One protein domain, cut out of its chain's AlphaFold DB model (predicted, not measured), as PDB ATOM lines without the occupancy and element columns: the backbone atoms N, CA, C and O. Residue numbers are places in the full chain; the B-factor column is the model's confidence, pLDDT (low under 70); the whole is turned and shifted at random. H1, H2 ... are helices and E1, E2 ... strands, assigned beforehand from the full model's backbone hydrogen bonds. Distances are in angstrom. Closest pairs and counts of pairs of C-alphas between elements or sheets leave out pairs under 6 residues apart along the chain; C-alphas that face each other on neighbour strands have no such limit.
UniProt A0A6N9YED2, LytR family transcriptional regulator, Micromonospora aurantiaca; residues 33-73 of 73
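What this domain is: This is residues 33 to 73 of the 73 residues of the protein "LytR family transcriptional regulator" of Micromonospora aurantiaca (UniProt A0A6N9YED2). A two-stranded ribbon, E1 with E4, makes the crossbar of an open, angular arch; H1 stands at one end of it and the hairpin of E2 and E3 folds away at the other, its tip, residues 57 to 62, sticking out. The 41 printed residues have one named helix and four named strands, in the order H1, E1, E2, E3, E4, and the class is mixed, helices and strands. There are two antiparallel sheets of two strands, E1 - E4 and E2 - E3. The whole is only just loose, close to compact, with a radius of gyration of the C-alphas of 11.0 A, and flat, spanning 27 by 23 by 11 A.

Where its parts are: Find C-alpha 47 at (19.276, -0.702, 15.454); from there E1, residues 47 to 51, runs 12.1 A. E4, residues 67 to 71, runs 11.9 A and ends at C-alpha 71, (20.568, -5.802, 16.235). E2 is residues 55 to 57, 6.3 A, and E3 residues 62 to 64, 6.6 A. Look back to C-alpha 34 at (34.171, -2.804, 11.446) for H1, residues 34 to 43, 14.2 A long.

How they stand to each other: Between E1 and E4, antiparallel at 148 degrees, N 49 and O 69 are 2.9 A apart, within hydrogen-bond range. In the hairpin E2 and E3, antiparallel at 172 degrees, look for N 55 and O 64, also within range at 2.9 A. The closest C-alphas of E1 and E3 are those of Val 51 and Leu 64, 7.5 A apart; E2 and E4 are apart. The closest of H1 and E1 are those of Val 41 and Val 47, 6.6 A apart. H1 is only just apart from E4, at 8.3 A, and every O i to N i+4 pair in H1 is within hydrogen-bond range.

The domain as a whole: The farthest C-alphas, those of Asp 33 and Gly 67, are 27.4 A apart. The printed part has no cut, and its four links between named elements are tight. Mean pLDDT of the printed part is 95.4; no printed residue is under 70.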
ATOM      1  N   ASP A  33      35.589   1.637   9.869       93.56
ATOM      2  CA  ASP A  33      35.953   0.219   9.872       93.56
ATOM      3  C   ASP A  33      34.944  -0.614  10.685       93.56
ATOM      4  O   ASP A  33      34.002  -0.085  11.280       93.56
ATOM      5  N   PHE A  34      35.119  -1.937  10.735       93.31
ATOM      6  CA  PHE A  34      34.171  -2.804  11.446       93.31
ATOM      7  C   PHE A  34      34.083  -2.501  12.947       93.31
ATOM      8  O   PHE A  34      32.991  -2.507  13.512       93.31
ATOM      9  N   ALA A  35      35.207  -2.179  13.591       94.69
ATOM     10  CA  ALA A  35      35.215  -1.849  15.012       94.69
ATOM     11  C   ALA A  35      34.513  -0.506  15.290       94.69
ATOM     12  O   ALA A  35      33.796  -0.373  16.282       94.69
ATOM     13  N   GLY A  36      34.703   0.488  14.420       94.94
ATOM     14  CA  GLY A  36      34.015   1.772  14.473       94.94
ATOM     15  C   GLY A  36      32.512   1.628  14.269       94.94
ATOM     16  O   GLY A  36      31.743   2.199  15.041       94.94
ATOM     17  N   PHE A  37      32.098   0.810  13.300       95.12
ATOM     18  CA  PHE A  37      30.686   0.550  13.032       95.12
ATOM     19  C   PHE A  37      29.998  -0.116  14.231       95.12
ATOM     20  O   PHE A  37      28.964   0.377  14.683       95.12
ATOM     21  N   LYS A  38      30.618  -1.156  14.812       94.31
ATOM     22  CA  LYS A  38      30.143  -1.810  16.041       94.31
ATOM     23  C   LYS A  38      29.913  -0.807  17.171       94.31
ATOM     24  O   LYS A  38      28.811  -0.714  17.703       94.31
ATOM     25  N   ARG A  39      30.933  -0.001  17.495       95.75
ATOM     26  CA  ARG A  39      30.842   0.996  18.576       95.75
ATOM     27  C   ARG A  39      29.738   2.018  18.336       95.75
ATOM     28  O   ARG A  39      29.074   2.416  19.286       95.75
ATOM     29  N   MET A  40      29.551   2.448  17.090       94.75
ATOM     30  CA  MET A  40      28.497   3.392  16.733       94.75
ATOM     31  C   MET A  40      27.105   2.789  16.964       94.75
ATOM     32  O   MET A  40      26.268   3.430  17.592       94.75
ATOM     33  N   VAL A  41      26.869   1.555  16.509       95.56
ATOM     34  CA  VAL A  41      25.593   0.849  16.715       95.56
ATOM     35  C   VAL A  41      25.322   0.624  18.203       95.56
ATOM     36  O   VAL A  41      24.222   0.910  18.677       95.56
ATOM     37  N   ASP A  42      26.327   0.174  18.952       94.44
ATOM     38  CA  ASP A  42      26.198  -0.075  20.390       94.44
ATOM     39  C   ASP A  42      25.929   1.213  21.178       94.44
ATOM     40  O   ASP A  42      25.105   1.212  22.094       94.44
ATOM     41  N   ALA A  43      26.557   2.329  20.792       95.69
ATOM     42  CA  ALA A  43      26.330   3.637  21.406       95.69
ATOM     43  C   ALA A  43      24.893   4.150  21.206       95.69
ATOM     44  O   ALA A  43      24.389   4.893  22.046       95.69
ATOM     45  N   LEU A  44      24.222   3.730  20.129       94.88
ATOM     46  CA  LEU A  44      22.811   4.032  19.867       94.88
ATOM     47  C   LEU A  44      21.843   3.052  20.557       94.88
ATOM     48  O   LEU A  44      20.631   3.225  20.461       94.88
ATOM     49  N   GLY A  45      22.352   2.037  21.265       94.12
ATOM     50  CA  GLY A  45      21.541   0.995  21.905       94.12
ATOM     51  C   GLY A  45      21.123  -0.147  20.969       94.12
ATOM     52  O   GLY A  45      20.307  -0.987  21.358       94.12
ATOM     53  N   GLY A  46      21.707  -0.214  19.769       95.38
ATOM     54  CA  GLY A  46      21.319  -1.118  18.689       95.38
ATOM     55  C   GLY A  46      20.392  -0.463  17.660       95.38
ATOM     56  O   GLY A  46      19.916   0.656  17.840       95.38
ATOM     57  N   VAL A  47      20.131  -1.169  16.559       96.50
ATOM     58  CA  VAL A  47      19.276  -0.702  15.454       96.50
ATOM     59  C   VAL A  47      18.147  -1.698  15.219       96.50
ATOM     60  O   VAL A  47      18.392  -2.895  15.085       96.50
ATOM     61  N   GLU A  48      16.902  -1.219  15.164       97.06
ATOM     62  CA  GLU A  48      15.769  -2.046  14.739       97.06
ATOM     63  C   GLU A  48      15.826  -2.273  13.225       97.06
ATOM     64  O   GLU A  48      15.864  -1.325  12.441       97.06
ATOM     65  N   ILE A  49      15.797  -3.540  12.815       96.31
ATOM     66  CA  ILE A  49      15.687  -3.944  11.413       96.31
ATOM     67  C   ILE A  49      14.521  -4.916  11.235       96.31
ATOM     68  O   ILE A  49      14.145  -5.638  12.159       96.31
ATOM     69  N   CYS A  50      13.973  -4.965  10.023       97.62
ATOM     70  CA  CYS A  50      13.028  -5.996   9.612       97.62
ATOM     71  C   CYS A  50      13.740  -6.964   8.668       97.62
ATOM     72  O   CYS A  50      14.191  -6.570   7.596       97.62
ATOM     73  N   VAL A  51      13.873  -8.217   9.090       97.25
ATOM     74  CA  VAL A  51      14.557  -9.258   8.322       97.25
ATOM     75  C   VAL A  51      13.516 -10.070   7.555       97.25
ATOM     76  O   VAL A  51      12.701 -10.762   8.162       97.25
ATOM     77  N   ASP A  52      13.540 -10.003   6.224       96.75
ATOM     78  CA  ASP A  52      12.523 -10.654   5.380       96.75
ATOM     79  C   ASP A  52      12.539 -12.186   5.493       96.75
ATOM     80  O   ASP A  52      11.496 -12.841   5.452       96.75
ATOM     81  N   LYS A  53      13.731 -12.775   5.632       96.81
ATOM     82  CA  LYS A  53      13.958 -14.223   5.749       96.81
ATOM     83  C   LYS A  53      15.030 -14.490   6.798       96.81
ATOM     84  O   LYS A  53      15.981 -13.715   6.859       96.81
ATOM     85  N   PRO A  54      14.925 -15.576   7.586       96.69
ATOM     86  CA  PRO A  54      15.921 -15.864   8.609       96.69
ATOM     87  C   PRO A  54      17.319 -15.969   7.987       96.69
ATOM     88  O   PRO A  54      17.488 -16.559   6.919       96.69
ATOM     89  N   VAL A  55      18.306 -15.404   8.672       96.94
ATOM     90  CA  VAL A  55      19.715 -15.424   8.266       96.94
ATOM     91  C   VAL A  55      20.451 -16.380   9.189       96.94
ATOM     92  O   VAL A  55      20.337 -16.275  10.406       96.94
ATOM     93  N   ASN A  56      21.204 -17.310   8.610       97.12
ATOM     94  CA  ASN A  56      22.132 -18.172   9.331       97.12
ATOM     95  C   ASN A  56      23.459 -18.159   8.572       97.12
ATOM     96  O   ASN A  56      23.582 -18.826   7.543       97.12
ATOM     97  N   ASP A  57      24.407 -17.357   9.049       95.75
ATOM     98  CA  ASP A  57      25.732 -17.211   8.456       95.75
ATOM     99  C   ASP A  57      26.809 -17.628   9.471       95.75
ATOM    100  O   ASP A  57      27.220 -16.824  10.312       95.75
ATOM    101  N   PRO A  58      27.303 -18.878   9.391       95.75
ATOM    102  CA  PRO A  58      28.353 -19.368  10.279       95.75
ATOM    103  C   PRO A  58      29.688 -18.636  10.121       95.75
ATOM    104  O   PRO A  58      30.475 -18.617  11.059       95.75
ATOM    105  N   ARG A  59      29.967 -18.038   8.953       95.62
ATOM    106  CA  ARG A  59      31.224 -17.305   8.721       95.62
ATOM    107  C   ARG A  59      31.210 -15.941   9.396       95.62
ATOM    108  O   ARG A  59      32.270 -15.427   9.734       95.62
ATOM    109  N   ALA A  60      30.021 -15.369   9.546       91.31
ATOM    110  CA  ALA A  60      29.786 -14.146  10.298       91.31
ATOM    111  C   ALA A  60      29.401 -14.412  11.764       91.31
ATOM    112  O   ALA A  60      29.153 -13.457  12.491       91.31
ATOM    113  N   GLU A  61      29.311 -15.684  12.180       92.81
ATOM    114  CA  GLU A  61      28.802 -16.104  13.496       92.81
ATOM    115  C   GLU A  61      27.427 -15.487  13.826       92.81
ATOM    116  O   GLU A  61      27.130 -15.120  14.962       92.81
ATOM    117  N   LEU A  62      26.571 -15.361  12.806       94.00
ATOM    118  CA  LEU A  62      25.341 -14.579  12.867       94.00
ATOM    119  C   LEU A  62      24.106 -15.447  12.630       94.00
ATOM    120  O   LEU A  62      23.975 -16.117  11.603       94.00
ATOM    121  N   TYR A  63      23.143 -15.346  13.545       96.19
ATOM    122  CA  TYR A  63      21.810 -15.909  13.377       96.19
ATOM    123  C   TYR A  63      20.736 -14.855  13.657       96.19
ATOM    124  O   TYR A  63      20.658 -14.322  14.763       96.19
ATOM    125  N   LEU A  64      19.884 -14.585  12.666       96.50
ATOM    126  CA  LEU A  64      18.766 -13.646  12.760       96.50
ATOM    127  C   LEU A  64      17.459 -14.342  12.387       96.50
ATOM    128  O   LEU A  64      17.377 -15.065  11.391       96.50
ATOM    129  N   LYS A  65      16.404 -14.086  13.162       96.81
ATOM    130  CA  LYS A  65      15.049 -14.560  12.841       96.81
ATOM    131  C   LYS A  65      14.431 -13.681  11.753       96.81
ATOM    132  O   LYS A  65      14.879 -12.560  11.551       96.81
ATOM    133  N   ALA A  66      13.396 -14.161  11.069       97.25
ATOM    134  CA  ALA A  66      12.572 -13.267  10.255       97.25
ATOM    135  C   ALA A  66      11.738 -12.329  11.146       97.25
ATOM    136  O   ALA A  66      11.386 -12.686  12.274       97.25
ATOM    137  N   GLY A  67      11.389 -11.159  10.614       97.69
ATOM    138  CA  GLY A  67      10.601 -10.133  11.291       97.69
ATOM    139  C   GLY A  67      11.441  -9.026  11.928       97.69
ATOM    140  O   GLY A  67      12.643  -8.896  11.680       97.69
ATOM    141  N   LYS A  68      10.770  -8.185  12.723       97.94
ATOM    142  CA  LYS A  68      11.385  -7.041  13.402       97.94
ATOM    143  C   LYS A  68      12.215  -7.490  14.598       97.94
ATOM    144  O   LYS A  68      11.720  -8.236  15.443       97.94
ATOM    145  N   GLN A  69      13.450  -7.007  14.689       97.44
ATOM    146  CA  GLN A  69      14.318  -7.216  15.847       97.44
ATOM    147  C   GLN A  69      15.386  -6.121  15.943       97.44
ATOM    148  O   GLN A  69      15.797  -5.554  14.931       97.44
ATOM    149  N   THR A  70      15.862  -5.847  17.157       97.06
ATOM    150  CA  THR A  70      17.006  -4.957  17.390       97.06
ATOM    151  C   THR A  70      18.311  -5.734  17.269       97.06
ATOM    152  O   THR A  70      18.507  -6.732  17.963       97.06
ATOM    153  N   VAL A  71      19.217  -5.257  16.419       95.00
ATOM    154  CA  VAL A  71      20.568  -5.802  16.235       95.00
ATOM    155  C   VAL A  71      21.588  -4.895  16.914       95.00
ATOM    156  O   VAL A  71      21.486  -3.670  16.847       95.00
ATOM    157  N   LYS A  72      22.564  -5.507  17.586       92.56
ATOM    158  CA  LYS A  72      23.698  -4.834  18.232       92.56
ATOM    159  C   LYS A  72      24.979  -5.050  17.424       92.56
ATOM    160  O   LYS A  72      24.989  -5.898  16.530       92.56
ATOM    161  N   GLY A  73      26.007  -4.256  17.708       86.19
ATOM    162  CA  GLY A  73      27.305  -4.338  17.041       86.19
ATOM    163  C   GLY A  73      28.162  -5.499  17.523       86.19
ATOM    164  O   GLY A  73      27.955  -6.044  18.630       86.19
TER     165      GLY A  73